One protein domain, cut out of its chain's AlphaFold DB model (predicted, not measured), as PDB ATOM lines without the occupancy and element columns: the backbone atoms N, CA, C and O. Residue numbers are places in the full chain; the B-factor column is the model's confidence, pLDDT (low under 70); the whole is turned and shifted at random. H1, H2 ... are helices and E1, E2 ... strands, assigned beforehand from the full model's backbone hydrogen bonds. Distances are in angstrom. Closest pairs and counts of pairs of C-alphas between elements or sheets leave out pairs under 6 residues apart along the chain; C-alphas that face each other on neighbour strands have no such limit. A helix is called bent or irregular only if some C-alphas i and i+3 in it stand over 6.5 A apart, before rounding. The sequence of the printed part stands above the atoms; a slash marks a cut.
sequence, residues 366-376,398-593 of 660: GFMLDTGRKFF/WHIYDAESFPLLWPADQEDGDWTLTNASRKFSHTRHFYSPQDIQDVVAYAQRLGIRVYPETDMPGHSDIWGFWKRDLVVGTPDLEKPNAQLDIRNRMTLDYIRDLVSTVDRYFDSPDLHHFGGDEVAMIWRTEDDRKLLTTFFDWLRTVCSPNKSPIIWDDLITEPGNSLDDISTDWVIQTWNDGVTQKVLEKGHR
ATOM      1  N   GLY A 366     121.394 -35.748 -34.868       97.94
ATOM      2  CA  GLY A 366     120.902 -35.057 -33.687       97.94
ATOM      3  C   GLY A 366     119.484 -34.543 -33.795       97.94
ATOM      4  O   GLY A 366     118.909 -34.437 -34.875       97.94
ATOM      5  N   PHE A 367     118.922 -34.265 -32.633       98.62
ATOM      6  CA  PHE A 367     117.665 -33.561 -32.494       98.62
ATOM      7  C   PHE A 367     117.857 -32.456 -31.466       98.62
ATOM      8  O   PHE A 367     118.333 -32.753 -30.366       98.62
ATOM      9  N   MET A 368     117.492 -31.228 -31.820       98.56
ATOM     10  CA  MET A 368     117.508 -30.094 -30.906       98.56
ATOM     11  C   MET A 368     116.110 -29.852 -30.342       98.56
ATOM     12  O   MET A 368     115.149 -29.757 -31.105       98.56
ATOM     13  N   LEU A 369     116.007 -29.746 -29.018       98.62
ATOM     14  CA  LEU A 369     114.794 -29.301 -28.333       98.62
ATOM     15  C   LEU A 369     115.068 -27.988 -27.606       98.62
ATOM     16  O   LEU A 369     115.948 -27.933 -26.745       98.62
ATOM     17  N   ASP A 370     114.262 -26.983 -27.921       98.19
ATOM     18  CA  ASP A 370     114.178 -25.728 -27.189       98.19
ATOM     19  C   ASP A 370     113.266 -25.871 -25.966       98.19
ATOM     20  O   ASP A 370     112.090 -26.204 -26.077       98.19
ATOM     21  N   THR A 371     113.826 -25.634 -24.782       97.31
ATOM     22  CA  THR A 371     113.069 -25.545 -23.529       97.31
ATOM     23  C   THR A 371     113.033 -24.136 -22.943       97.31
ATOM     24  O   THR A 371     112.463 -23.940 -21.868       97.31
ATOM     25  N   GLY A 372     113.629 -23.162 -23.637       95.06
ATOM     26  CA  GLY A 372     113.654 -21.750 -23.267       95.06
ATOM     27  C   GLY A 372     112.333 -21.043 -23.560       95.06
ATOM     28  O   GLY A 372     111.859 -20.285 -22.712       95.06
ATOM     29  N   ARG A 373     111.680 -21.343 -24.692       94.75
ATOM     30  CA  ARG A 373     110.361 -20.769 -25.050       94.75
ATOM     31  C   ARG A 373     109.189 -21.577 -24.497       94.75
ATOM     32  O   ARG A 373     108.108 -21.028 -24.285       94.75
ATOM     33  N   LYS A 374     109.393 -22.872 -24.235       95.38
ATOM     34  CA  LYS A 374     108.413 -23.756 -23.598       95.38
ATOM     35  C   LYS A 374     109.097 -24.743 -22.664       95.38
ATOM     36  O   LYS A 374     109.891 -25.570 -23.086       95.38
ATOM     37  N   PHE A 375     108.707 -24.765 -21.393       96.44
ATOM     38  CA  PHE A 375     109.217 -25.785 -20.472       96.44
ATOM     39  C   PHE A 375     108.708 -27.198 -20.819       96.44
ATOM     40  O   PHE A 375     107.498 -27.440 -20.827       96.44
ATOM     41  N   PHE A 376     109.628 -28.154 -20.994       97.44
ATOM     42  CA  PHE A 376     109.315 -29.580 -21.146       97.44
ATOM     43  C   PHE A 376     109.647 -30.347 -19.858       97.44
ATOM     44  O   PHE A 376     110.809 -30.380 -19.455       97.44
ATOM     45  N   TRP A 398     120.344 -29.909 -26.364       98.25
ATOM     46  CA  TRP A 398     119.396 -29.309 -25.438       98.25
ATOM     47  C   TRP A 398     119.593 -27.797 -25.372       98.25
ATOM     48  O   TRP A 398     120.474 -27.314 -24.658       98.25
ATOM     49  N   HIS A 399     118.730 -27.077 -26.086       98.25
ATOM     50  CA  HIS A 399     118.622 -25.627 -26.021       98.25
ATOM     51  C   HIS A 399     117.848 -25.240 -24.757       98.25
ATOM     52  O   HIS A 399     116.619 -25.256 -24.718       98.25
ATOM     53  N   ILE A 400     118.579 -25.062 -23.651       95.00
ATOM     54  CA  ILE A 400     117.992 -25.165 -22.308       95.00
ATOM     55  C   ILE A 400     117.289 -23.884 -21.840       95.00
ATOM     56  O   ILE A 400     116.335 -23.979 -21.067       95.00
ATOM     57  N   TYR A 401     117.736 -22.711 -22.292       96.19
ATOM     58  CA  TYR A 401     117.176 -21.398 -21.962       96.19
ATOM     59  C   TYR A 401     117.194 -20.487 -23.190       96.19
ATOM     60  O   TYR A 401     117.967 -20.745 -24.101       96.19
ATOM     61  N   ASP A 402     116.407 -19.409 -23.153       96.81
ATOM     62  CA  ASP A 402     116.456 -18.333 -24.151       96.81
ATOM     63  C   ASP A 402     116.074 -16.972 -23.531       96.81
ATOM     64  O   ASP A 402     115.980 -16.840 -22.303       96.81
ATOM     65  N   ALA A 403     115.818 -15.959 -24.362       96.75
ATOM     66  CA  ALA A 403     115.418 -14.620 -23.973       96.75
ATOM     67  C   ALA A 403     114.197 -14.620 -23.045       96.75
ATOM     68  O   ALA A 403     114.151 -13.821 -22.108       96.75
ATOM     69  N   GLU A 404     113.230 -15.515 -23.269       95.75
ATOM     70  CA  GLU A 404     111.952 -15.546 -22.556       95.75
ATOM     71  C   GLU A 404     112.033 -16.231 -21.188       95.75
ATOM     72  O   GLU A 404     111.274 -15.882 -20.276       95.75
ATOM     73  N   SER A 405     112.915 -17.222 -21.011       96.06
ATOM     74  CA  SER A 405     113.023 -17.954 -19.746       96.06
ATOM     75  C   SER A 405     114.375 -18.631 -19.522       96.06
ATOM     76  O   SER A 405     115.069 -19.025 -20.453       96.06
ATOM     77  N   PHE A 406     114.718 -18.812 -18.243       96.75
ATOM     78  CA  PHE A 406     115.905 -19.517 -17.766       96.75
ATOM     79  C   PHE A 406     115.484 -20.653 -16.816       96.75
ATOM     80  O   PHE A 406     115.546 -20.507 -15.588       96.75
ATOM     81  N   PRO A 407     115.013 -21.795 -17.347       94.94
ATOM     82  CA  PRO A 407     114.462 -22.890 -16.557       94.94
ATOM     83  C   PRO A 407     115.565 -23.810 -16.014       94.94
ATOM     84  O   PRO A 407     115.414 -25.026 -15.994       94.94
ATOM     85  N   LEU A 408     116.677 -23.256 -15.541       94.62
ATOM     86  CA  LEU A 408     117.802 -23.997 -14.974       94.62
ATOM     87  C   LEU A 408     118.068 -23.514 -13.549       94.62
ATOM     88  O   LEU A 408     118.111 -22.310 -13.301       94.62
ATOM     89  N   LEU A 409     118.293 -24.440 -12.613       91.62
ATOM     90  CA  LEU A 409     118.798 -24.094 -11.286       91.62
ATOM     91  C   LEU A 409     120.315 -23.868 -11.333       91.62
ATOM     92  O   LEU A 409     121.093 -24.821 -11.425       91.62
ATOM     93  N   TRP A 410     120.736 -22.612 -11.203       89.88
ATOM     94  CA  TRP A 410     122.143 -22.222 -11.246       89.88
ATOM     95  C   TRP A 410     122.611 -21.683  -9.882       89.88
ATOM     96  O   TRP A 410     122.284 -20.568  -9.533       89.88
ATOM     97  N   PRO A 411     123.370 -22.441  -9.070       72.69
ATOM     98  CA  PRO A 411     123.681 -22.073  -7.685       72.69
ATOM     99  C   PRO A 411     124.587 -20.851  -7.499       72.69
ATOM    100  O   PRO A 411     124.629 -20.304  -6.401       72.69
ATOM    101  N   ALA A 412     125.362 -20.456  -8.511       63.81
ATOM    102  CA  ALA A 412     126.358 -19.391  -8.368       63.81
ATOM    103  C   ALA A 412     125.771 -17.974  -8.465       63.81
ATOM    104  O   ALA A 412     126.465 -16.997  -8.195       63.81
ATOM    105  N   ASP A 413     124.487 -17.847  -8.790       63.31
ATOM    106  CA  ASP A 413     123.764 -16.577  -8.746       63.31
ATOM    107  C   ASP A 413     123.269 -16.202  -7.329       63.31
ATOM    108  O   ASP A 413     122.660 -15.150  -7.141       63.31
ATOM    109  N   GLN A 414     123.580 -17.024  -6.315       61.56
ATOM    110  CA  GLN A 414     123.167 -16.844  -4.914       61.56
ATOM    111  C   GLN A 414     123.970 -15.790  -4.131       61.56
ATOM    112  O   GLN A 414     123.705 -15.578  -2.944       61.56
ATOM    113  N   GLU A 415     124.934 -15.101  -4.755       58.09
ATOM    114  CA  GLU A 415     125.679 -14.009  -4.102       58.09
ATOM    115  C   GLU A 415     124.769 -12.839  -3.664       58.09
ATOM    116  O   GLU A 415     125.116 -12.117  -2.728       58.09
ATOM    117  N   ASP A 416     123.576 -12.698  -4.257       57.31
ATOM    118  CA  ASP A 416     122.585 -11.655  -3.931       57.31
ATOM    119  C   ASP A 416     121.433 -12.131  -3.019       57.31
ATOM    120  O   ASP A 416     120.415 -11.448  -2.870       57.31
ATOM    121  N   GLY A 417     121.566 -13.305  -2.393       69.19
ATOM    122  CA  GLY A 417     120.510 -13.906  -1.572       69.19
ATOM    123  C   GLY A 417     119.426 -14.586  -2.415       69.19
ATOM    124  O   GLY A 417     119.730 -15.302  -3.363       69.19
ATOM    125  N   ASP A 418     118.148 -14.390  -2.076       76.00
ATOM    126  CA  ASP A 418     117.032 -15.091  -2.738       76.00
ATOM    127  C   ASP A 418     116.726 -14.579  -4.166       76.00
ATOM    128  O   ASP A 418     115.892 -15.166  -4.860       76.00
ATOM    129  N   TRP A 419     117.345 -13.486  -4.636       88.19
ATOM    130  CA  TRP A 419     117.080 -12.912  -5.965       88.19
ATOM    131  C   TRP A 419     118.108 -13.357  -7.015       88.19
ATOM    132  O   TRP A 419     119.083 -12.670  -7.312       88.19
ATOM    133  N   THR A 420     117.836 -14.524  -7.588       90.81
ATOM    134  CA  THR A 420     118.670 -15.253  -8.552       90.81
ATOM    135  C   THR A 420     118.126 -15.158  -9.984       90.81
ATOM    136  O   THR A 420     116.971 -14.758 -10.168       90.81
ATOM    137  N   LEU A 421     118.893 -15.566 -11.006       93.19
ATOM    138  CA  LEU A 421     118.407 -15.609 -12.394       93.19
ATOM    139  C   LEU A 421     117.255 -16.606 -12.534       93.19
ATOM    140  O   LEU A 421     116.215 -16.284 -13.112       93.19
ATOM    141  N   THR A 422     117.388 -17.778 -11.905       92.12
ATOM    142  CA  THR A 422     116.303 -18.766 -11.829       92.12
ATOM    143  C   THR A 422     115.044 -18.148 -11.209       92.12
ATOM    144  O   THR A 422     113.944 -18.320 -11.730       92.12
ATOM    145  N   ASN A 423     115.160 -17.390 -10.110       91.06
ATOM    146  CA  ASN A 423     113.993 -16.778  -9.466       91.06
ATOM    147  C   ASN A 423     113.415 -15.597 -10.260       91.06
ATOM    148  O   ASN A 423     112.196 -15.409 -10.240       91.06
ATOM    149  N   ALA A 424     114.243 -14.849 -10.994       93.25
ATOM    150  CA  ALA A 424     113.771 -13.853 -11.950       93.25
ATOM    151  C   ALA A 424     112.946 -14.513 -13.063       93.25
ATOM    152  O   ALA A 424     111.802 -14.112 -13.287       93.25
ATOM    153  N   SER A 425     113.453 -15.593 -13.667       94.81
ATOM    154  CA  SER A 425     112.710 -16.386 -14.652       94.81
ATOM    155  C   SER A 425     111.395 -16.918 -14.086       94.81
ATOM    156  O   SER A 425     110.343 -16.661 -14.665       94.81
ATOM    157  N   ARG A 426     111.392 -17.533 -12.900       93.38
ATOM    158  CA  ARG A 426     110.154 -18.032 -12.266       93.38
ATOM    159  C   ARG A 426     109.119 -16.943 -11.977       93.38
ATOM    160  O   ARG A 426     107.941 -17.251 -11.793       93.38
ATOM    161  N   LYS A 427     109.554 -15.689 -11.833       94.50
ATOM    162  CA  LYS A 427     108.673 -14.555 -11.550       94.50
ATOM    163  C   LYS A 427     108.108 -13.927 -12.821       94.50
ATOM    164  O   LYS A 427     106.944 -13.534 -12.796       94.50
ATOM    165  N   PHE A 428     108.926 -13.784 -13.863       94.94
ATOM    166  CA  PHE A 428     108.594 -12.984 -15.044       94.94
ATOM    167  C   PHE A 428     108.295 -13.800 -16.305       94.94
ATOM    168  O   PHE A 428     107.531 -13.322 -17.134       94.94
ATOM    169  N   SER A 429     108.853 -15.005 -16.444       92.62
ATOM    170  CA  SER A 429     108.629 -15.851 -17.622       92.62
ATOM    171  C   SER A 429     107.286 -16.586 -17.580       92.62
ATOM    172  O   SER A 429     106.582 -16.601 -16.565       92.62
ATOM    173  N   HIS A 430     106.958 -17.259 -18.683       87.88
ATOM    174  CA  HIS A 430     105.751 -18.069 -18.844       87.88
ATOM    175  C   HIS A 430     105.734 -19.346 -17.973       87.88
ATOM    176  O   HIS A 430     104.696 -19.997 -17.844       87.88
ATOM    177  N   THR A 431     106.857 -19.720 -17.343       87.81
ATOM    178  CA  THR A 431     106.978 -20.925 -16.507       87.81
ATOM    179  C   THR A 431     107.550 -20.625 -15.120       87.81
ATOM    180  O   THR A 431     108.362 -19.727 -14.911       87.81
ATOM    181  N   ARG A 432     107.125 -21.416 -14.128       92.31
ATOM    182  CA  ARG A 432     107.698 -21.415 -12.764       92.31
ATOM    183  C   ARG A 432     108.580 -22.627 -12.485       92.31
ATOM    184  O   ARG A 432     109.112 -22.745 -11.373       92.31
ATOM    185  N   HIS A 433     108.655 -23.536 -13.449       94.19
ATOM    186  CA  HIS A 433     109.404 -24.777 -13.368       94.19
ATOM    187  C   HIS A 433     110.834 -24.560 -13.855       94.19
ATOM    188  O   HIS A 433     111.107 -23.650 -14.631       94.19
ATOM    189  N   PHE A 434     111.742 -25.386 -13.357       95.38
ATOM    190  CA  PHE A 434     113.150 -25.368 -13.714       95.38
ATOM    191  C   PHE A 434     113.721 -26.772 -13.537       95.38
ATOM    192  O   PHE A 434     113.193 -27.563 -12.751       95.38
ATOM    193  N   TYR A 435     114.810 -27.058 -14.236       97.25
ATOM    194  CA  TYR A 435     115.585 -28.277 -14.095       97.25
ATOM    195  C   TYR A 435     116.578 -28.122 -12.948       97.25
ATOM    196  O   TYR A 435     117.395 -27.195 -12.915       97.25
ATOM    197  N   SER A 436     116.505 -29.032 -11.986       95.50
ATOM    198  CA  SER A 436     117.554 -29.215 -10.994       95.50
ATOM    199  C   SER A 436     118.779 -29.902 -11.623       95.50
ATOM    200  O   SER A 436     118.682 -30.506 -12.694       95.50
ATOM    201  N   PRO A 437     119.943 -29.881 -10.951       93.62
ATOM    202  CA  PRO A 437     121.112 -30.633 -11.407       93.62
ATOM    203  C   PRO A 437     120.817 -32.131 -11.558       93.62
ATOM    204  O   PRO A 437     121.309 -32.764 -12.488       93.62
ATOM    205  N   GLN A 438     119.989 -32.680 -10.662       94.81
ATOM    206  CA  GLN A 438     119.594 -34.084 -10.697       94.81
ATOM    207  C   GLN A 438     118.704 -34.385 -11.904       94.81
ATOM    208  O   GLN A 438     118.927 -35.392 -12.563       94.81
ATOM    209  N   ASP A 439     117.769 -33.492 -12.247       97.06
ATOM    210  CA  ASP A 439     116.906 -33.656 -13.426       97.06
ATOM    211  C   ASP A 439     117.735 -33.789 -14.712       97.06
ATOM    212  O   ASP A 439     117.504 -34.684 -15.524       97.06
ATOM    213  N   ILE A 440     118.750 -32.935 -14.876       96.69
ATOM    214  CA  ILE A 440     119.657 -32.978 -16.032       96.69
ATOM    215  C   ILE A 440     120.462 -34.277 -16.031       96.69
ATOM    216  O   ILE A 440     120.542 -34.950 -17.059       96.69
ATOM    217  N   GLN A 441     121.023 -34.665 -14.883       95.12
ATOM    218  CA  GLN A 441     121.784 -35.909 -14.755       95.12
ATOM    219  C   GLN A 441     120.928 -37.148 -15.039       95.12
ATOM    220  O   GLN A 441     121.406 -38.090 -15.674       95.12
ATOM    221  N   ASP A 442     119.658 -37.142 -14.639       95.38
ATOM    222  CA  ASP A 442     118.714 -38.223 -14.905       95.38
ATOM    223  C   ASP A 442     118.396 -38.328 -16.404       95.38
ATOM    224  O   ASP A 442     118.419 -39.433 -16.962       95.38
ATOM    225  N   VAL A 443     118.185 -37.193 -17.086       97.50
ATOM    226  CA  VAL A 443     118.010 -37.129 -18.549       97.50
ATOM    227  C   VAL A 443     119.261 -37.635 -19.271       97.50
ATOM    228  O   VAL A 443     119.155 -38.496 -20.150       97.50
ATOM    229  N   VAL A 444     120.450 -37.164 -18.883       96.56
ATOM    230  CA  VAL A 444     121.734 -37.598 -19.457       96.56
ATOM    231  C   VAL A 444     121.926 -39.101 -19.271       96.56
ATOM    232  O   VAL A 444     122.203 -39.816 -20.236       96.56
ATOM    233  N   ALA A 445     121.726 -39.618 -18.058       95.31
ATOM    234  CA  ALA A 445     121.863 -41.040 -17.768       95.31
ATOM    235  C   ALA A 445     120.846 -41.884 -18.551       95.31
ATOM    236  O   ALA A 445     121.157 -43.007 -18.964       95.31
ATOM    237  N   TYR A 446     119.626 -41.377 -18.757       97.19
ATOM    238  CA  TYR A 446     118.612 -42.030 -19.584       97.19
ATOM    239  C   TYR A 446     119.030 -42.082 -21.059       97.19
ATOM    240  O   TYR A 446     119.038 -43.162 -21.653       97.19
ATOM    241  N   ALA A 447     119.456 -40.952 -21.625       96.38
ATOM    242  CA  ALA A 447     119.946 -40.856 -22.997       96.38
ATOM    243  C   ALA A 447     121.148 -41.781 -23.252       96.38
ATOM    244  O   ALA A 447     121.170 -42.514 -24.244       96.38
ATOM    245  N   GLN A 448     122.099 -41.842 -22.315       93.00
ATOM    246  CA  GLN A 448     123.265 -42.727 -22.401       93.00
ATOM    247  C   GLN A 448     122.870 -44.208 -22.515       93.00
ATOM    248  O   GLN A 448     123.459 -44.937 -23.316       93.00
ATOM    249  N   ARG A 449     121.840 -44.666 -21.784       95.62
ATOM    250  CA  ARG A 449     121.324 -46.049 -21.898       95.62
ATOM    251  C   ARG A 449     120.736 -46.356 -23.276       95.62
ATOM    252  O   ARG A 449     120.715 -47.518 -23.676       95.62
ATOM    253  N   LEU A 450     120.287 -45.329 -23.993       93.81
ATOM    254  CA  LEU A 450     119.772 -45.417 -25.359       93.81
ATOM    255  C   LEU A 450     120.858 -45.212 -26.428       93.81
ATOM    256  O   LEU A 450     120.558 -45.280 -27.620       93.81
ATOM    257  N   GLY A 451     122.113 -44.971 -26.030       94.00
ATOM    258  CA  GLY A 451     123.201 -44.643 -26.955       94.00
ATOM    259  C   GLY A 451     123.096 -43.237 -27.555       94.00
ATOM    260  O   GLY A 451     123.654 -42.990 -28.624       94.00
ATOM    261  N   ILE A 452     122.382 -42.328 -26.886       96.44
ATOM    262  CA  ILE A 452     122.216 -40.928 -27.284       96.44
ATOM    263  C   ILE A 452     123.155 -40.061 -26.442       96.44
ATOM    264  O   ILE A 452     123.155 -40.133 -25.212       96.44
ATOM    265  N   ARG A 453     123.963 -39.235 -27.108       95.62
ATOM    266  CA  ARG A 453     124.804 -38.215 -26.469       95.62
ATOM    267  C   ARG A 453     123.968 -36.969 -26.213       95.62
ATOM    268  O   ARG A 453     123.261 -36.547 -27.118       95.62
ATOM    269  N   VAL A 454     124.080 -36.370 -25.034       97.06
ATOM    270  CA  VAL A 454     123.387 -35.118 -24.700       97.06
ATOM    271  C   VAL A 454     124.415 -34.010 -24.560       97.06
ATOM    272  O   VAL A 454     125.419 -34.220 -23.880       97.06
ATOM    273  N   TYR A 455     124.182 -32.852 -25.172       96.75
ATOM    274  CA  TYR A 455     124.992 -31.663 -24.920       96.75
ATOM    275  C   TYR A 455     124.119 -30.414 -24.751       96.75
ATOM    276  O   TYR A 455     123.042 -30.346 -25.346       96.75
ATOM    277  N   PRO A 456     124.561 -29.460 -23.917       96.94
ATOM    278  CA  PRO A 456     123.827 -28.232 -23.670       96.94
ATOM    279  C   PRO A 456     124.125 -27.173 -24.724       96.94
ATOM    280  O   PRO A 456     125.239 -27.111 -25.258       96.94
ATOM    281  N   GLU A 457     123.158 -26.284 -24.897       98.06
ATOM    282  CA  GLU A 457     123.379 -24.944 -25.410       98.06
ATOM    283  C   GLU A 457     123.224 -23.913 -24.300       98.06
ATOM    284  O   GLU A 457     122.223 -23.899 -23.582       98.06
ATOM    285  N   THR A 458     124.225 -23.051 -24.167       95.81
ATOM    286  CA  THR A 458     124.109 -21.802 -23.416       95.81
ATOM    287  C   THR A 458     124.246 -20.663 -24.409       95.81
ATOM    288  O   THR A 458     125.365 -20.226 -24.688       95.81
ATOM    289  N   ASP A 459     123.125 -20.250 -24.990       96.75
ATOM    290  CA  ASP A 459     123.113 -19.248 -26.047       96.75
ATOM    291  C   ASP A 459     123.588 -17.886 -25.527       96.75
ATOM    292  O   ASP A 459     123.141 -17.396 -24.479       96.75
ATOM    293  N   MET A 460     124.590 -17.326 -26.207       95.06
ATOM    294  CA  MET A 460     125.196 -16.048 -25.878       95.06
ATOM    295  C   MET A 460     125.944 -15.430 -27.074       95.06
ATOM    296  O   MET A 460     126.512 -16.130 -27.908       95.06
ATOM    297  N   PRO A 461     126.081 -14.093 -27.123       96.25
ATOM    298  CA  PRO A 461     125.557 -13.122 -26.163       96.25
ATOM    299  C   PRO A 461     124.100 -12.713 -26.417       96.25
ATOM    300  O   PRO A 461     123.560 -11.981 -25.585       96.25
ATOM    301  N   GLY A 462     123.510 -13.134 -27.545       94.88
ATOM    302  CA  GLY A 462     122.098 -12.940 -27.886       94.88
ATOM    303  C   GLY A 462     121.154 -13.669 -26.928       94.88
ATOM    304  O   GLY A 462     121.588 -14.176 -25.891       94.88
ATOM    305  N   HIS A 463     119.857 -13.662 -27.240       96.31
ATOM    306  CA  HIS A 463     118.867 -14.518 -26.572       96.31
ATOM    307  C   HIS A 463     118.902 -14.469 -25.030       96.31
ATOM    308  O   HIS A 463     118.842 -15.478 -24.331       96.31
ATOM    309  N   SER A 464     119.054 -13.262 -24.467       96.88
ATOM    310  CA  SER A 464     119.399 -13.078 -23.047       96.88
ATOM    311  C   SER A 464     118.553 -12.027 -22.316       96.88
ATOM    312  O   SER A 464     118.937 -11.576 -21.235       96.88
ATOM    313  N   ASP A 465     117.390 -11.624 -22.840       97.50
ATOM    314  CA  ASP A 465     116.520 -10.612 -22.217       97.50
ATOM    315  C   ASP A 465     116.181 -10.911 -20.749       97.50
ATOM    316  O   ASP A 465     116.230 -10.002 -19.908       97.50
ATOM    317  N   ILE A 466     115.923 -12.176 -20.393       96.62
ATOM    318  CA  ILE A 466     115.608 -12.572 -19.013       96.62
ATOM    319  C   ILE A 466     116.709 -12.206 -18.003       96.62
ATOM    320  O   ILE A 466     116.413 -11.915 -16.837       96.62
ATOM    321  N   TRP A 467     117.970 -12.099 -18.440       96.75
ATOM    322  CA  TRP A 467     119.076 -11.637 -17.596       96.75
ATOM    323  C   TRP A 467     118.886 -10.192 -17.138       96.75
ATOM    324  O   TRP A 467     119.236  -9.852 -16.009       96.75
ATOM    325  N   GLY A 468     118.270  -9.347 -17.968       96.62
ATOM    326  CA  GLY A 468     117.967  -7.959 -17.632       96.62
ATOM    327  C   GLY A 468     116.909  -7.803 -16.539       96.62
ATOM    328  O   GLY A 468     116.934  -6.809 -15.808       96.62
ATOM    329  N   PHE A 469     116.016  -8.787 -16.391       95.31
ATOM    330  CA  PHE A 469     115.030  -8.845 -15.307       95.31
ATOM    331  C   PHE A 469     115.639  -9.317 -13.986       95.31
ATOM    332  O   PHE A 469     115.149  -8.943 -12.919       95.31
ATOM    333  N   TRP A 470     116.714 -10.106 -14.041       93.94
ATOM    334  CA  TRP A 470     117.525 -10.422 -12.870       93.94
ATOM    335  C   TRP A 470     118.390  -9.223 -12.469       93.94
ATOM    336  O   TRP A 470     118.242  -8.701 -11.361       93.94
ATOM    337  N   LYS A 471     119.244  -8.762 -13.391       93.50
ATOM    338  CA  LYS A 471     120.180  -7.649 -13.214       93.50
ATOM    339  C   LYS A 471     120.285  -6.820 -14.489       93.50
ATOM    340  O   LYS A 471     120.923  -7.205 -15.466       93.50
ATOM    341  N   ARG A 472     119.730  -5.609 -14.437       95.06
ATOM    342  CA  ARG A 472     119.667  -4.703 -15.591       95.06
ATOM    343  C   ARG A 472     121.034  -4.341 -16.183       95.06
ATOM    344  O   ARG A 472     121.116  -4.149 -17.396       95.06
ATOM    345  N   ASP A 473     122.070  -4.267 -15.350       95.12
ATOM    346  CA  ASP A 473     123.434  -3.868 -15.733       95.12
ATOM    347  C   ASP A 473     124.220  -4.975 -16.459       95.12
ATOM    348  O   ASP A 473     125.326  -4.728 -16.946       95.12
ATOM    349  N   LEU A 474     123.680  -6.199 -16.532       96.00
ATOM    350  CA  LEU A 474     124.314  -7.301 -17.260       96.00
ATOM    351  C   LEU A 474     124.008  -7.290 -18.761       96.00
ATOM    352  O   LEU A 474     124.655  -8.029 -19.499       96.00
ATOM    353  N   VAL A 475     123.057  -6.466 -19.217       98.00
ATOM    354  CA  VAL A 475     122.572  -6.454 -20.605       98.00
ATOM    355  C   VAL A 475     122.593  -5.057 -21.234       98.00
ATOM    356  O   VAL A 475     122.330  -4.043 -20.579       98.00
ATOM    357  N   VAL A 476     122.839  -5.002 -22.541       97.50
ATOM    358  CA  VAL A 476     122.595  -3.831 -23.399       97.50
ATOM    359  C   VAL A 476     121.255  -3.983 -24.122       97.50
ATOM    360  O   VAL A 476     120.731  -5.084 -24.216       97.50
ATOM    361  N   GLY A 477     120.679  -2.885 -24.618       96.12
ATOM    362  CA  GLY A 477     119.331  -2.901 -25.209       96.12
ATOM    363  C   GLY A 477     118.232  -2.687 -24.168       96.12
ATOM    364  O   GLY A 477     118.517  -2.164 -23.090       96.12
ATOM    365  N   THR A 478     116.979  -3.011 -24.489       96.00
ATOM    366  CA  THR A 478     115.829  -2.875 -23.572       96.00
ATOM    367  C   THR A 478     115.175  -4.239 -23.384       96.00
ATOM    368  O   THR A 478     114.547  -4.688 -24.333       96.00
ATOM    369  N   PRO A 479     115.309  -4.867 -22.199       96.56
ATOM    370  CA  PRO A 479     114.762  -6.199 -21.961       96.56
ATOM    371  C   PRO A 479     113.248  -6.243 -22.144       96.56
ATOM    372  O   PRO A 479     112.535  -5.463 -21.506       96.56
ATOM    373  N   ASP A 480     112.777  -7.165 -22.974       95.50
ATOM    374  CA  ASP A 480     111.359  -7.405 -23.239       95.50
ATOM    375  C   ASP A 480     111.160  -8.890 -23.589       95.50
ATOM    376  O   ASP A 480     111.734  -9.387 -24.547       95.50
ATOM    377  N   LEU A 481     110.367  -9.612 -22.789       93.44
ATOM    378  CA  LEU A 481     110.154 -11.055 -22.976       93.44
ATOM    379  C   LEU A 481     109.139 -11.374 -24.085       93.44
ATOM    380  O   LEU A 481     109.078 -12.512 -24.530       93.44
ATOM    381  N   GLU A 482     108.314 -10.412 -24.508       90.75
ATOM    382  CA  GLU A 482     107.393 -10.602 -25.640       90.75
ATOM    383  C   GLU A 482     108.063 -10.237 -26.967       90.75
ATOM    384  O   GLU A 482     107.687 -10.744 -28.026       90.75
ATOM    385  N   LYS A 483     109.019  -9.301 -26.919       93.12
ATOM    386  CA  LYS A 483     109.778  -8.816 -28.076       93.12
ATOM    387  C   LYS A 483     111.250  -8.622 -27.707       93.12
ATOM    388  O   LYS A 483     111.651  -7.467 -27.527       93.12
ATOM    389  N   PRO A 484     112.028  -9.718 -27.629       93.38
ATOM    390  CA  PRO A 484     113.440  -9.687 -27.265       93.38
ATOM    391  C   PRO A 484     114.208  -8.566 -27.965       93.38
ATOM    392  O   PRO A 484     114.152  -8.405 -29.186       93.38
ATOM    393  N   ASN A 485     114.860  -7.719 -27.172       94.62
ATOM    394  CA  ASN A 485     115.578  -6.537 -27.650       94.62
ATOM    395  C   ASN A 485     116.735  -6.164 -26.707       94.62
ATOM    396  O   ASN A 485     117.150  -4.996 -26.614       94.62
ATOM    397  N   ALA A 486     117.240  -7.148 -25.964       97.06
ATOM    398  CA  ALA A 486     118.420  -7.030 -25.133       97.06
ATOM    399  C   ALA A 486     119.347  -8.238 -25.299       97.06
ATOM    400  O   ALA A 486     118.951  -9.334 -25.664       97.06
ATOM    401  N   GLN A 487     120.623  -8.024 -25.003       97.19
ATOM    402  CA  GLN A 487     121.653  -9.059 -25.083       97.19
ATOM    403  C   GLN A 487     122.730  -8.792 -24.036       97.19
ATOM    404  O   GLN A 487     122.836  -7.675 -23.517       97.19
ATOM    405  N   LEU A 488     123.546  -9.793 -23.718       98.25
ATOM    406  CA  LEU A 488     124.582  -9.672 -22.693       98.25
ATOM    407  C   LEU A 488     125.566  -8.536 -23.013       98.25
ATOM    408  O   LEU A 488     126.075  -8.390 -24.127       98.25
ATOM    409  N   ASP A 489     125.871  -7.714 -22.009       97.88
ATOM    410  CA  ASP A 489     126.898  -6.684 -22.115       97.88
ATOM    411  C   ASP A 489     128.292  -7.305 -21.968       97.88
ATOM    412  O   ASP A 489     128.863  -7.349 -20.878       97.88
ATOM    413  N   ILE A 490     128.868  -7.762 -23.079       97.50
ATOM    414  CA  ILE A 490     130.197  -8.395 -23.124       97.50
ATOM    415  C   ILE A 490     131.361  -7.430 -22.826       97.50
ATOM    416  O   ILE A 490     132.513  -7.852 -22.748       97.50
ATOM    417  N   ARG A 491     131.087  -6.132 -22.618       96.94
ATOM    418  CA  ARG A 491     132.072  -5.158 -22.106       96.94
ATOM    419  C   ARG A 491     132.168  -5.211 -20.582       96.94
ATOM    420  O   ARG A 491     133.172  -4.790 -20.005       96.94
ATOM    421  N   ASN A 492     131.104  -5.667 -19.923       95.62
ATOM    422  CA  ASN A 492     131.001  -5.688 -18.477       95.62
ATOM    423  C   ASN A 492     131.717  -6.924 -17.921       95.62
ATOM    424  O   ASN A 492     131.338  -8.066 -18.175       95.62
ATOM    425  N   ARG A 493     132.745  -6.694 -17.097       94.81
ATOM    426  CA  ARG A 493     133.510  -7.772 -16.459       94.81
ATOM    427  C   ARG A 493     132.634  -8.696 -15.608       94.81
ATOM    428  O   ARG A 493     132.883  -9.895 -15.594       94.81
ATOM    429  N   MET A 494     131.618  -8.155 -14.937       92.56
ATOM    430  CA  MET A 494     130.692  -8.953 -14.132       92.56
ATOM    431  C   MET A 494     129.911  -9.942 -15.003       92.56
ATOM    432  O   MET A 494     129.783 -11.104 -14.636       92.56
ATOM    433  N   THR A 495     129.465  -9.511 -16.185       95.75
ATOM    434  CA  THR A 495     128.814 -10.385 -17.170       95.75
ATOM    435  C   THR A 495     129.743 -11.524 -17.591       95.75
ATOM    436  O   THR A 495     129.338 -12.681 -17.575       95.75
ATOM    437  N   LEU A 496     131.014 -11.227 -17.885       96.62
ATOM    438  CA  LEU A 496     132.000 -12.252 -18.259       96.62
ATOM    439  C   LEU A 496     132.299 -13.244 -17.121       96.62
ATOM    440  O   LEU A 496     132.511 -14.431 -17.374       96.62
ATOM    441  N   ASP A 497     132.329 -12.784 -15.870       93.69
ATOM    442  CA  ASP A 497     132.540 -13.662 -14.713       93.69
ATOM    443  C   ASP A 497     131.336 -14.603 -14.501       93.69
ATOM    444  O   ASP A 497     131.536 -15.798 -14.280       93.69
ATOM    445  N   TYR A 498     130.108 -14.106 -14.687       94.38
ATOM    446  CA  TYR A 498     128.890 -14.922 -14.667       94.38
ATOM    447  C   TYR A 498     128.828 -15.945 -15.802       94.38
ATOM    448  O   TYR A 498     128.524 -17.108 -15.546       94.38
ATOM    449  N   ILE A 499     129.178 -15.555 -17.030       95.81
ATOM    450  CA  ILE A 499     129.268 -16.483 -18.168       95.81
ATOM    451  C   ILE A 499     130.247 -17.620 -17.855       95.81
ATOM    452  O   ILE A 499     129.931 -18.788 -18.071       95.81
ATOM    453  N   ARG A 500     131.427 -17.302 -17.305       95.00
ATOM    454  CA  ARG A 500     132.437 -18.317 -16.964       95.00
ATOM    455  C   ARG A 500     131.908 -19.340 -15.962       95.00
ATOM    456  O   ARG A 500     132.150 -20.534 -16.137       95.00
ATOM    457  N   ASP A 501     131.219 -18.883 -14.919       93.56
ATOM    458  CA  ASP A 501     130.620 -19.791 -13.942       93.56
ATOM    459  C   ASP A 501     129.497 -20.622 -14.571       93.56
ATOM    460  O   ASP A 501     129.508 -21.845 -14.434       93.56
ATOM    461  N   LEU A 502     128.582 -19.985 -15.312       94.69
ATOM    462  CA  LEU A 502     127.462 -20.672 -15.948       94.69
ATOM    463  C   LEU A 502     127.948 -21.810 -16.843       94.69
ATOM    464  O   LEU A 502     127.512 -22.947 -16.668       94.69
ATOM    465  N   VAL A 503     128.904 -21.532 -17.734       94.25
ATOM    466  CA  VAL A 503     129.494 -22.536 -18.632       94.25
ATOM    467  C   VAL A 503     130.123 -23.670 -17.826       94.25
ATOM    468  O   VAL A 503     129.846 -24.840 -18.089       94.25
ATOM    469  N   SER A 504     130.906 -23.354 -16.787       92.00
ATOM    470  CA  SER A 504     131.509 -24.371 -15.917       92.00
ATOM    471  C   SER A 504     130.473 -25.189 -15.139       92.00
ATOM    472  O   SER A 504     130.721 -26.355 -14.822       92.00
ATOM    473  N   THR A 505     129.343 -24.599 -14.764       92.81
ATOM    474  CA  THR A 505     128.288 -25.269 -14.007       92.81
ATOM    475  C   THR A 505     127.453 -26.170 -14.908       92.81
ATOM    476  O   THR A 505     127.271 -27.345 -14.584       92.81
ATOM    477  N   VAL A 506     127.042 -25.671 -16.072       93.56
ATOM    478  CA  VAL A 506     126.327 -26.445 -17.092       93.56
ATOM    479  C   VAL A 506     127.183 -27.613 -17.586       93.56
ATOM    480  O   VAL A 506     126.697 -28.744 -17.637       93.56
ATOM    481  N   ASP A 507     128.482 -27.399 -17.825       92.12
ATOM    482  CA  ASP A 507     129.407 -28.475 -18.194       92.12
ATOM    483  C   ASP A 507     129.430 -29.615 -17.167       92.12
ATOM    484  O   ASP A 507     129.464 -30.785 -17.556       92.12
ATOM    485  N   ARG A 508     129.381 -29.288 -15.867       91.25
ATOM    486  CA  ARG A 508     129.344 -30.280 -14.778       91.25
ATOM    487  C   ARG A 508     128.012 -31.014 -14.683       91.25
ATOM    488  O   ARG A 508     128.007 -32.185 -14.321       91.25
ATOM    489  N   TYR A 509     126.891 -30.346 -14.947       93.31
ATOM    490  CA  TYR A 509     125.571 -30.982 -14.874       93.31
ATOM    491  C   TYR A 509     125.366 -31.996 -15.986       93.31
ATOM    492  O   TYR A 509     124.854 -33.084 -15.738       93.31
ATOM    493  N   PHE A 510     125.792 -31.639 -17.194       92.69
ATOM    494  CA  PHE A 510     125.622 -32.497 -18.353       92.69
ATOM    495  C   PHE A 510     126.622 -33.651 -18.378       92.69
ATOM    496  O   PHE A 510     126.341 -34.656 -19.024       92.69
ATOM    497  N   ASP A 511     127.797 -33.494 -17.749       83.00
ATOM    498  CA  ASP A 511     128.924 -34.443 -17.821       83.00
ATOM    499  C   ASP A 511     129.207 -34.907 -19.272       83.00
ATOM    500  O   ASP A 511     129.684 -36.008 -19.541       83.00
ATOM    501  N   SER A 512     128.843 -34.050 -20.240       68.94
ATOM    502  CA  SER A 512     128.984 -34.281 -21.676       68.94
ATOM    503  C   SER A 512     130.474 -34.322 -21.984       68.94
ATOM    504  O   SER A 512     131.158 -33.329 -21.716       68.94
ATOM    505  N   PRO A 513     130.998 -35.421 -22.544       66.31
ATOM    506  CA  PRO A 513     132.437 -35.564 -22.695       66.31
ATOM    507  C   PRO A 513     133.011 -34.674 -23.809       66.31
ATOM    508  O   PRO A 513     134.169 -34.273 -23.702       66.31
ATOM    509  N   ASP A 514     132.216 -34.310 -24.829       84.00
ATOM    510  CA  ASP A 514     132.797 -33.917 -26.123       84.00
ATOM    511  C   ASP A 514     132.246 -32.629 -26.769       84.00
ATOM    512  O   ASP A 514     132.926 -32.093 -27.642       84.00
ATOM    513  N   LEU A 515     131.052 -32.125 -26.412       93.75
ATOM    514  CA  LEU A 515     130.391 -30.997 -27.109       93.75
ATOM    515  C   LEU A 515     129.758 -29.978 -26.142       93.75
ATOM    516  O   LEU A 515     129.291 -30.362 -25.064       93.75
ATOM    517  N   HIS A 516     129.732 -28.708 -26.559       96.38
ATOM    518  CA  HIS A 516     129.023 -27.589 -25.919       96.38
ATOM    519  C   HIS A 516     128.645 -26.549 -26.991       96.38
ATOM    520  O   HIS A 516     129.523 -26.136 -27.754       96.38
ATOM    521  N   HIS A 517     127.377 -26.136 -27.049       97.81
ATOM    522  CA  HIS A 517     126.892 -25.112 -27.982       97.81
ATOM    523  C   HIS A 517     126.794 -23.753 -27.287       97.81
ATOM    524  O   HIS A 517     126.319 -23.662 -26.158       97.81
ATOM    525  N   PHE A 518     127.291 -22.709 -27.937       97.25
ATOM    526  CA  PHE A 518     127.337 -21.352 -27.385       97.25
ATOM    527  C   PHE A 518     126.353 -20.398 -28.068       97.25
ATOM    528  O   PHE A 518     126.377 -19.206 -27.776       97.25
ATOM    529  N   GLY A 519     125.523 -20.917 -28.973       96.31
ATOM    530  CA  GLY A 519     124.566 -20.145 -29.758       96.31
ATOM    531  C   GLY A 519     125.277 -19.180 -30.692       96.31
ATOM    532  O   GLY A 519     126.044 -19.615 -31.561       96.31
ATOM    533  N   GLY A 520     125.076 -17.885 -30.465       94.31
ATOM    534  CA  GLY A 520     125.748 -16.819 -31.210       94.31
ATOM    535  C   GLY A 520     125.025 -16.412 -32.493       94.31
ATOM    536  O   GLY A 520     125.631 -15.776 -33.356       94.31
ATOM    537  N   ASP A 521     123.758 -16.773 -32.606       93.50
ATOM    538  CA  ASP A 521     122.795 -16.334 -33.608       93.50
ATOM    539  C   ASP A 521     122.176 -14.969 -33.263       93.50
ATOM    540  O   ASP A 521     122.254 -14.484 -32.131       93.50
ATOM    541  N   GLU A 522     121.650 -14.299 -34.295       92.50
ATOM    542  CA  GLU A 522     120.859 -13.056 -34.209       92.50
ATOM    543  C   GLU A 522     121.467 -11.923 -33.342       92.50
ATOM    544  O   GLU A 522     120.776 -11.063 -32.786       92.50
ATOM    545  N   VAL A 523     122.800 -11.865 -33.243       93.56
ATOM    546  CA  VAL A 523     123.512 -10.911 -32.379       93.56
ATOM    547  C   VAL A 523     123.483  -9.491 -32.957       93.56
ATOM    548  O   VAL A 523     124.121  -9.195 -33.970       93.56
ATOM    549  N   ALA A 524     122.849  -8.549 -32.252       91.75
ATOM    550  CA  ALA A 524     122.812  -7.153 -32.686       91.75
ATOM    551  C   ALA A 524     124.082  -6.362 -32.298       91.75
ATOM    552  O   ALA A 524     124.629  -6.483 -31.201       91.75
ATOM    553  N   MET A 525     124.534  -5.462 -33.177       92.19
ATOM    554  CA  MET A 525     125.708  -4.598 -32.951       92.19
ATOM    555  C   MET A 525     125.326  -3.332 -32.161       92.19
ATOM    556  O   MET A 525     125.271  -2.226 -32.706       92.19
ATOM    557  N   ILE A 526     124.969  -3.507 -30.882       93.75
ATOM    558  CA  ILE A 526     124.355  -2.458 -30.041       93.75
ATOM    559  C   ILE A 526     125.180  -2.046 -28.812       93.75
ATOM    560  O   ILE A 526     124.707  -1.246 -27.995       93.75
ATOM    561  N   TRP A 527     126.418  -2.528 -28.671       95.62
ATOM    562  CA  TRP A 527     127.308  -2.146 -27.567       95.62
ATOM    563  C   TRP A 527     127.918  -0.752 -27.748       95.62
ATOM    564  O   TRP A 527     128.408  -0.176 -26.774       95.62
ATOM    565  N   ARG A 528     127.831  -0.164 -28.950       92.94
ATOM    566  CA  ARG A 528     128.252   1.221 -29.242       92.94
ATOM    567  C   ARG A 528     129.720   1.479 -28.885       92.94
ATOM    568  O   ARG A 528     130.055   2.541 -28.352       92.94
ATOM    569  N   THR A 529     130.586   0.500 -29.123       92.75
ATOM    570  CA  THR A 529     132.038   0.685 -29.061       92.75
ATOM    571  C   THR A 529     132.567   1.262 -30.375       92.75
ATOM    572  O   THR A 529     131.800   1.559 -31.289       92.75
ATOM    573  N   GLU A 530     133.881   1.478 -30.464       91.69
ATOM    574  CA  GLU A 530     134.519   1.894 -31.721       91.69
ATOM    575  C   GLU A 530     134.352   0.829 -32.818       91.69
ATOM    576  O   GLU A 530     134.183   1.175 -33.985       91.69
ATOM    577  N   ASP A 531     134.359  -0.453 -32.433       91.88
ATOM    578  CA  ASP A 531     134.206  -1.596 -33.329       91.88
ATOM    579  C   ASP A 531     133.572  -2.780 -32.577       91.88
ATOM    580  O   ASP A 531     134.255  -3.596 -31.946       91.88
ATOM    581  N   ASP A 532     132.239  -2.866 -32.638       92.31
ATOM    582  CA  ASP A 532     131.467  -3.926 -31.980       92.31
ATOM    583  C   ASP A 532     131.779  -5.320 -32.559       92.31
ATOM    584  O   ASP A 532     131.726  -6.309 -31.828       92.31
ATOM    585  N   ARG A 533     132.204  -5.420 -33.827       90.62
ATOM    586  CA  ARG A 533     132.587  -6.710 -34.429       90.62
ATOM    587  C   ARG A 533     133.898  -7.218 -33.856       90.62
ATOM    588  O   ARG A 533     134.032  -8.404 -33.555       90.62
ATOM    589  N   LYS A 534     134.868  -6.323 -33.658       91.31
ATOM    590  CA  LYS A 534     136.126  -6.664 -32.985       91.31
ATOM    591  C   LYS A 534     135.897  -7.057 -31.527       91.31
ATOM    592  O   LYS A 534     136.534  -7.999 -31.047       91.31
ATOM    593  N   LEU A 535     134.992  -6.367 -30.829       93.94
ATOM    594  CA  LEU A 535     134.581  -6.746 -29.478       93.94
ATOM    595  C   LEU A 535     133.985  -8.161 -29.463       93.94
ATOM    596  O   LEU A 535     134.418  -8.984 -28.659       93.94
ATOM    597  N   LEU A 536     133.060  -8.458 -30.378       93.50
ATOM    598  CA  LEU A 536     132.422  -9.769 -30.491       93.50
ATOM    599  C   LEU A 536     133.425 -10.878 -30.842       93.50
ATOM    600  O   LEU A 536     133.424 -11.932 -30.214       93.50
ATOM    601  N   THR A 537     134.348 -10.614 -31.771       92.62
ATOM    602  CA  THR A 537     135.441 -11.544 -32.114       92.62
ATOM    603  C   THR A 537     136.290 -11.860 -30.881       92.62
ATOM    604  O   THR A 537     136.505 -13.021 -30.547       92.62
ATOM    605  N   THR A 538     136.690 -10.824 -30.133       93.62
ATOM    606  CA  THR A 538     137.470 -10.979 -28.893       93.62
ATOM    607  C   THR A 538     136.694 -11.765 -27.832       93.62
ATOM    608  O   THR A 538     137.283 -12.534 -27.071       93.62
ATOM    609  N   PHE A 539     135.373 -11.584 -27.771       95.44
ATOM    610  CA  PHE A 539     134.506 -12.330 -26.869       95.44
ATOM    611  C   PHE A 539     134.477 -13.822 -27.210       95.44
ATOM    612  O   PHE A 539     134.690 -14.626 -26.308       95.44
ATOM    613  N   PHE A 540     134.303 -14.209 -28.477       94.25
ATOM    614  CA  PHE A 540     134.338 -15.624 -28.870       94.25
ATOM    615  C   PHE A 540     135.734 -16.243 -28.719       94.25
ATOM    616  O   PHE A 540     135.849 -17.383 -28.263       94.25
ATOM    617  N   ASP A 541     136.806 -15.492 -28.984       93.06
ATOM    618  CA  ASP A 541     138.173 -15.936 -28.683       93.06
ATOM    619  C   ASP A 541     138.360 -16.214 -27.188       93.06
ATOM    620  O   ASP A 541     138.943 -17.227 -26.799       93.06
ATOM    621  N   TRP A 542     137.829 -15.346 -26.325       95.25
ATOM    622  CA  TRP A 542     137.830 -15.567 -24.883       95.25
ATOM    623  C   TRP A 542     136.933 -16.746 -24.481       95.25
ATOM    624  O   TRP A 542     137.362 -17.592 -23.694       95.25
ATOM    625  N   LEU A 543     135.730 -16.862 -25.042       94.44
ATOM    626  CA  LEU A 543     134.771 -17.925 -24.739       94.44
ATOM    627  C   LEU A 543     135.334 -19.306 -25.094       94.44
ATOM    628  O   LEU A 543     135.190 -20.261 -24.330       94.44
ATOM    629  N   ARG A 544     136.111 -19.392 -26.180       91.38
ATOM    630  CA  ARG A 544     136.878 -20.589 -26.542       91.38
ATOM    631  C   ARG A 544     137.821 -21.051 -25.427       91.38
ATOM    632  O   ARG A 544     138.030 -22.259 -25.298       91.38
ATOM    633  N   THR A 545     138.388 -20.122 -24.649       92.44
ATOM    634  CA  THR A 545     139.261 -20.424 -23.496       92.44
ATOM    635  C   THR A 545     138.493 -20.819 -22.236       92.44
ATOM    636  O   THR A 545     139.053 -21.494 -21.374       92.44
ATOM    637  N   VAL A 546     137.229 -20.401 -22.127       91.75
ATOM    638  CA  VAL A 546     136.317 -20.794 -21.044       91.75
ATOM    639  C   VAL A 546     135.801 -22.213 -21.267       91.75
ATOM    640  O   VAL A 546     135.678 -22.973 -20.310       91.75
ATOM    641  N   CYS A 547     135.535 -22.579 -22.524       89.75
ATOM    642  CA  CYS A 547     135.131 -23.928 -22.890       89.75
ATOM    643  C   CYS A 547     136.190 -24.958 -22.470       89.75
ATOM    644  O   CYS A 547     137.386 -24.800 -22.738       89.75
ATOM    645  N   SER A 548     135.736 -26.041 -21.834       85.44
ATOM    646  CA  SER A 548     136.587 -27.146 -21.396       85.44
ATOM    647  C   SER A 548     137.482 -27.650 -22.546       85.44
ATOM    648  O   SER A 548     136.978 -27.923 -23.635       85.44
ATOM    649  N   PRO A 549     138.799 -27.862 -22.337       82.81
ATOM    650  CA  PRO A 549     139.741 -28.157 -23.426       82.81
ATOM    651  C   PRO A 549     139.468 -29.480 -24.160       82.81
ATOM    652  O   PRO A 549     139.952 -29.667 -25.273       82.81
ATOM    653  N   ASN A 550     138.701 -30.386 -23.549       85.44
ATOM    654  CA  ASN A 550     138.316 -31.668 -24.140       85.44
ATOM    655  C   ASN A 550     137.043 -31.581 -25.003       85.44
ATOM    656  O   ASN A 550     136.728 -32.543 -25.696       85.44
ATOM    657  N   LYS A 551     136.324 -30.451 -24.977       90.56
ATOM    658  CA  LYS A 551     135.079 -30.266 -25.724       90.56
ATOM    659  C   LYS A 551     135.330 -29.519 -27.031       90.56
ATOM    660  O   LYS A 551     136.129 -28.586 -27.092       90.56
ATOM    661  N   SER A 552     134.629 -29.925 -28.087       93.00
ATOM    662  CA  SER A 552     134.506 -29.133 -29.311       93.00
ATOM    663  C   SER A 552     133.381 -28.113 -29.125       93.00
ATOM    664  O   SER A 552     132.245 -28.525 -28.877       93.00
ATOM    665  N   PRO A 553     133.673 -26.812 -29.242       95.56
ATOM    666  CA  PRO A 553     132.654 -25.787 -29.126       95.56
ATOM    667  C   PRO A 553     131.884 -25.642 -30.449       95.56
ATOM    668  O   PRO A 553     132.453 -25.836 -31.532       95.56
ATOM    669  N   ILE A 554     130.596 -25.323 -30.345       97.44
ATOM    670  CA  ILE A 554     129.673 -25.163 -31.475       97.44
ATOM    671  C   ILE A 554     129.022 -23.775 -31.407       97.44
ATOM    672  O   ILE A 554     128.776 -23.283 -30.306       97.44
ATOM    673  N   ILE A 555     128.787 -23.156 -32.564       97.31
ATOM    674  CA  ILE A 555     128.009 -21.917 -32.740       97.31
ATOM    675  C   ILE A 555     127.114 -22.028 -33.978       97.31
ATOM    676  O   ILE A 555     127.422 -22.804 -34.892       97.31
ATOM    677  N   TRP A 556     126.061 -21.216 -34.030       97.94
ATOM    678  CA  TRP A 556     125.255 -21.008 -35.235       97.94
ATOM    679  C   TRP A 556     126.042 -20.256 -36.321       97.94
ATOM    680  O   TRP A 556     127.136 -19.726 -36.090       97.94
ATOM    681  N   ASP A 557     125.536 -20.263 -37.554       95.88
ATOM    682  CA  ASP A 557     126.293 -19.816 -38.721       95.88
ATOM    683  C   ASP A 557     126.301 -18.299 -38.969       95.88
ATOM    684  O   ASP A 557     127.137 -17.838 -39.751       95.88
ATOM    685  N   ASP A 558     125.462 -17.518 -38.283       94.00
ATOM    686  CA  ASP A 558     125.264 -16.069 -38.460       94.00
ATOM    687  C   ASP A 558     126.580 -15.292 -38.469       94.00
ATOM    688  O   ASP A 558     126.872 -14.520 -39.390       94.00
ATOM    689  N   LEU A 559     127.450 -15.590 -37.501       89.88
ATOM    690  CA  LEU A 559     128.754 -14.942 -37.352       89.88
ATOM    691  C   LEU A 559     129.705 -15.219 -38.523       89.88
ATOM    692  O   LEU A 559     130.779 -14.631 -38.603       89.88
ATOM    693  N   ILE A 560     129.349 -16.105 -39.450       90.38
ATOM    694  CA  ILE A 560     130.145 -16.467 -40.625       90.38
ATOM    695  C   ILE A 560     129.424 -16.102 -41.922       90.38
ATOM    696  O   ILE A 560     130.086 -15.775 -42.926       90.38
ATOM    697  N   THR A 561     128.101 -16.217 -41.935       88.81
ATOM    698  CA  THR A 561     127.291 -16.217 -43.149       88.81
ATOM    699  C   THR A 561     126.535 -14.909 -43.347       88.81
ATOM    700  O   THR A 561     126.440 -14.498 -44.513       88.81
ATOM    701  N   GLU A 562     126.124 -14.224 -42.272       83.88
ATOM    702  CA  GLU A 562     125.246 -13.054 -42.314       83.88
ATOM    703  C   GLU A 562     125.960 -11.809 -42.888       83.88
ATOM    704  O   GLU A 562     126.966 -11.330 -42.343       83.88
ATOM    705  N   PRO A 563     125.469 -11.237 -44.004       73.75
ATOM    706  CA  PRO A 563     126.065 -10.048 -44.599       73.75
ATOM    707  C   PRO A 563     126.007  -8.838 -43.656       73.75
ATOM    708  O   PRO A 563     124.945  -8.285 -43.400       73.75
ATOM    709  N   GLY A 564     127.167  -8.361 -43.203       69.69
ATOM    710  CA  GLY A 564     127.256  -7.172 -42.348       69.69
ATOM    711  C   GLY A 564     127.361  -7.458 -40.848       69.69
ATOM    712  O   GLY A 564     127.712  -6.539 -40.113       69.69
ATOM    713  N   ASN A 565     127.187  -8.708 -40.423       72.56
ATOM    714  CA  ASN A 565     127.500  -9.165 -39.064       72.56
ATOM    715  C   ASN A 565     128.571 -10.266 -39.047       72.56
ATOM    716  O   ASN A 565     129.171 -10.510 -38.004       72.56
ATOM    717  N   SER A 566     128.892 -10.854 -40.207       80.12
ATOM    718  CA  SER A 566     129.951 -11.852 -40.330       80.12
ATOM    719  C   SER A 566     131.300 -11.345 -39.814       80.12
ATOM    720  O   SER A 566     131.763 -10.261 -40.193       80.12
ATOM    721  N   LEU A 567     131.954 -12.181 -39.021       83.75
ATOM    722  CA  LEU A 567     133.306 -12.021 -38.521       83.75
ATOM    723  C   LEU A 567     134.284 -12.695 -39.497       83.75
ATOM    724  O   LEU A 567     134.056 -13.812 -39.975       83.75
ATOM    725  N   ASP A 568     135.369 -11.995 -39.827       72.56
ATOM    726  CA  ASP A 568     136.323 -12.453 -40.843       72.56
ATOM    727  C   ASP A 568     137.280 -13.544 -40.318       72.56
ATOM    728  O   ASP A 568     137.704 -14.397 -41.096       72.56
ATOM    729  N   ASP A 569     137.544 -13.577 -39.004       79.38
ATOM    730  CA  ASP A 569     138.624 -14.363 -38.381       79.38
ATOM    731  C   ASP A 569     138.143 -15.344 -37.282       79.38
ATOM    732  O   ASP A 569     138.809 -15.523 -36.262       79.38
ATOM    733  N   ILE A 570     136.996 -16.018 -37.448       88.38
ATOM    734  CA  ILE A 570     136.604 -17.086 -36.503       88.38
ATOM    735  C   ILE A 570     137.516 -18.306 -36.669       88.38
ATOM    736  O   ILE A 570     137.678 -18.848 -37.761       88.38
ATOM    737  N   SER A 571     138.078 -18.780 -35.554       89.75
ATOM    738  CA  SER A 571     138.915 -19.983 -35.525       89.75
ATOM    739  C   SER A 571     138.192 -21.223 -36.072       89.75
ATOM    740  O   SER A 571     137.051 -21.513 -35.715       89.75
ATOM    741  N   THR A 572     138.889 -22.034 -36.872       91.50
ATOM    742  CA  THR A 572     138.351 -23.285 -37.445       91.50
ATOM    743  C   THR A 572     138.155 -24.412 -36.422       91.50
ATOM    744  O   THR A 572     137.600 -25.462 -36.758       91.50
ATOM    745  N   ASP A 573     138.555 -24.189 -35.165       90.75
ATOM    746  CA  ASP A 573     138.224 -25.052 -34.026       90.75
ATOM    747  C   ASP A 573     136.707 -25.161 -33.808       90.75
ATOM    748  O   ASP A 573     136.216 -26.238 -33.441       90.75
ATOM    749  N   TRP A 574     135.981 -24.062 -34.049       95.38
ATOM    750  CA  TRP A 574     134.531 -23.983 -33.899       95.38
ATOM    751  C   TRP A 574     133.830 -24.860 -34.937       95.38
ATOM    752  O   TRP A 574     134.072 -24.752 -36.147       95.38
ATOM    753  N   VAL A 575     132.967 -25.752 -34.449       97.25
ATOM    754  CA  VAL A 575     131.973 -26.436 -35.281       97.25
ATOM    755  C   VAL A 575     130.845 -25.448 -35.542       97.25
ATOM    756  O   VAL A 575     130.432 -24.737 -34.635       97.25
ATOM    757  N   ILE A 576     130.356 -25.409 -36.772       98.00
ATOM    758  CA  ILE A 576     129.312 -24.477 -37.179       98.00
ATOM    759  C   ILE A 576     128.042 -25.266 -37.451       98.00
ATOM    760  O   ILE A 576     128.062 -26.212 -38.245       98.00
ATOM    761  N   GLN A 577     126.955 -24.897 -36.789       98.50
ATOM    762  CA  GLN A 577     125.634 -25.425 -37.075       98.50
ATOM    763  C   GLN A 577     124.922 -24.473 -38.035       98.50
ATOM    764  O   GLN A 577     124.760 -23.296 -37.740       98.50
ATOM    765  N   THR A 578     124.575 -24.955 -39.228       97.81
ATOM    766  CA  THR A 578     124.021 -24.105 -40.290       97.81
ATOM    767  C   THR A 578     122.513 -24.196 -40.310       97.81
ATOM    768  O   THR A 578     121.986 -25.251 -40.675       97.81
ATOM    769  N   TRP A 579     121.845 -23.102 -39.962       96.25
ATOM    770  CA  TRP A 579     120.391 -22.997 -40.044       96.25
ATOM    771  C   TRP A 579     119.926 -22.136 -41.218       96.25
ATOM    772  O   TRP A 579     118.864 -22.413 -41.773       96.25
ATOM    773  N   ASN A 580     120.731 -21.171 -41.671       94.94
ATOM    774  CA  ASN A 580     120.417 -20.429 -42.891       94.94
ATOM    775  C   ASN A 580     120.511 -21.338 -44.128       94.94
ATOM    776  O   ASN A 580     121.510 -22.029 -44.351       94.94
ATOM    777  N   ASP A 581     119.487 -21.313 -44.976       93.56
ATOM    778  CA  ASP A 581     119.405 -22.208 -46.129       93.56
ATOM    779  C   ASP A 581     120.474 -21.892 -47.193       93.56
ATOM    780  O   ASP A 581     120.743 -20.740 -47.549       93.56
ATOM    781  N   GLY A 582     121.117 -22.935 -47.728       92.81
ATOM    782  CA  GLY A 582     122.113 -22.826 -48.797       92.81
ATOM    783  C   GLY A 582     123.495 -22.298 -48.390       92.81
ATOM    784  O   GLY A 582     124.356 -22.108 -49.255       92.81
ATOM    785  N   VAL A 583     123.764 -22.080 -47.100       94.00
ATOM    786  CA  VAL A 583     125.048 -21.520 -46.626       94.00
ATOM    787  C   VAL A 583     126.107 -22.576 -46.302       94.00
ATOM    788  O   VAL A 583     127.292 -22.246 -46.197       94.00
ATOM    789  N   THR A 584     125.717 -23.852 -46.194       95.19
ATOM    790  CA  THR A 584     126.591 -24.962 -45.775       95.19
ATOM    791  C   THR A 584     127.908 -25.000 -46.558       95.19
ATOM    792  O   THR A 584     128.988 -25.145 -45.983       95.19
ATOM    793  N   GLN A 585     127.853 -24.807 -47.878       93.81
ATOM    794  CA  GLN A 585     129.039 -24.834 -48.738       93.81
ATOM    795  C   GLN A 585     130.024 -23.689 -48.431       93.81
ATOM    796  O   GLN A 585     131.232 -23.921 -48.382       93.81
ATOM    797  N   LYS A 586     129.523 -22.479 -48.148       92.38
ATOM    798  CA  LYS A 586     130.340 -21.305 -47.783       92.38
ATOM    799  C   LYS A 586     131.100 -21.541 -46.475       92.38
ATOM    800  O   LYS A 586     132.267 -21.174 -46.355       92.38
ATOM    801  N   VAL A 587     130.456 -22.186 -45.503       95.19
ATOM    802  CA  VAL A 587     131.076 -22.529 -44.215       95.19
ATOM    803  C   VAL A 587     132.169 -23.591 -44.387       95.19
ATOM    804  O   VAL A 587     133.251 -23.480 -43.804       95.19
ATOM    805  N   LEU A 588     131.936 -24.589 -45.247       95.50
ATOM    806  CA  LEU A 588     132.932 -25.610 -45.586       95.50
ATOM    807  C   LEU A 588     134.160 -25.021 -46.300       95.50
ATOM    808  O   LEU A 588     135.282 -25.439 -46.017       95.50
ATOM    809  N   GLU A 589     133.970 -24.042 -47.189       93.69
ATOM    810  CA  GLU A 589     135.056 -23.344 -47.898       93.69
ATOM    811  C   GLU A 589     135.956 -22.535 -46.959       93.69
ATOM    812  O   GLU A 589     137.162 -22.437 -47.194       93.69
ATOM    813  N   LYS A 590     135.400 -22.034 -45.850       92.75
ATOM    814  CA  LYS A 590     136.157 -21.416 -44.751       92.75
ATOM    815  C   LYS A 590     136.886 -22.440 -43.860       92.75
ATOM    816  O   LYS A 590     137.642 -22.059 -42.974       92.75
ATOM    817  N   GLY A 591     136.716 -23.741 -44.110       94.50
ATOM    818  CA  GLY A 591     137.482 -24.818 -43.475       94.50
ATOM    819  C   GLY A 591     136.864 -25.409 -42.207       94.50
ATOM    820  O   GLY A 591     137.455 -26.321 -41.624       94.50
ATOM    821  N   HIS A 592     135.677 -24.957 -41.800       96.62
ATOM    822  CA  HIS A 592     135.018 -25.425 -40.581       96.62
ATOM    823  C   HIS A 592     134.450 -26.846 -40.707       96.62
ATOM    824  O   HIS A 592     134.267 -27.400 -41.800       96.62
ATOM    825  N   ARG A 593     134.171 -27.444 -39.544       97.44
ATOM    826  CA  ARG A 593     133.302 -28.619 -39.401       97.44
ATOM    827  C   ARG A 593     131.857 -28.156 -39.320       97.44
ATOM    828  O   ARG A 593     131.602 -27.156 -38.662       97.44
TER     829      ARG A 593
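What this domain is: This is residues 366 to 376 and 398 to 593 of the 660 residues of the protein "Beta-N-acetylhexosaminidase" of Talaromyces marneffei PM1 (UniProt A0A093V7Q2). A curved row of short strands, like part of a barrel left open between E1 and E7, runs from E1 through residues 398 to 399, E2, E5 and E6 to E7; H3, H5 and H6 lie along its outer side. The hairpin E3 and E4 with H4 and H2 gathers past one end of the strands, and H7 and H8 lie by E7. The printed part has 207 residues, mixed in class, with eight named helices and seven named strands in the order E1 H1 H2 H3 E2 H4 E3 E4 H5 E5 H6 E6 H7 E7 H8. E5 E6 E7 form a parallel sheet in that order. The whole is compact, radius of gyration of the C-alphas 16.6 A, and spans 46 by 44 by 29 A.

Where its parts are: E1, residues 366 to 370, begins at C-alpha 366 (120.902, -35.057, -33.687). H1 is 411 to 416, H2 421 to 428, H3 437 to 449 (18.6 A), E2 453 to 457 (13.4 A) and H4 465 to 470. E3 is 475 to 477 and E4 486 to 488. H5, 493 to 510, measures 26.0 A. E5 is 515 to 517, H6 532 to 546 (20.7 A), E6 552 to 556 (13.7 A), H7 558 to 561 and E7 575 to 578. H8, 584 to 589, ends at C-alpha 589 (135.056, -23.344, -47.898).

How they stand to each other: E1 is near E2; residues 398 to 399 pair in parallel with 369 to 370 of E1 and 456 to 457 of E2. The closest C-alphas of E2 and E5, Glu 457 and His 517, are 4.4 A apart. E5 and E6 are parallel at 26 degrees, N 554 to O 516 2.9 A; E6 and E7 at 25 degrees, N 577 to O 555 2.9 A. E5, H6, E6 and E6, H7, E7 are strand-helix-strand units, two parallel neighbours with a helix between, both crossovers right-handed. H5, H6, H7 and H8 only graze this sheet. H3 touches H5 (Pro 437 and Tyr 509, 5.7 A) at a steep tilt of 45 degrees. H5 and H6 only just touch, with 3 pairs of C-alphas within 8 A, as do H7 and H8. H2 touches H4 (Ala 424 and Trp 470, 5.2 A), about perpendicular at 79 degrees. H4 comes closest to E4 at Asp 465 and Ala 486, C-alphas 5.0 A apart; E3 and E4 are antiparallel, N 476 to O 487 2.8 A. H1 is close to but not clearly touching H5, and is only just irregular: C-alphas 413 and 416 are 7.0 A apart. Every O i to N i+4 pair is within hydrogen-bond range in H2, H3, H5 and H8; H6 has 10 of 11, H4 1 of 2, H1 0 of 2 with 1 of 3 O i to N i+3 pairs, and H7 is too short for one.

The domain as a whole: The C-alphas farthest apart, Arg 449 and Glu 530, are 50.7 A apart. Residues 377 to 397 are not printed, and C-alphas 376 and 398 are 11.0 A apart across the cut. The links E5 to H6 and H7 to E7 are long. Mean pLDDT of the printed part is 92.3; residues 412 to 417, 512 to 513 and 564 are under 70.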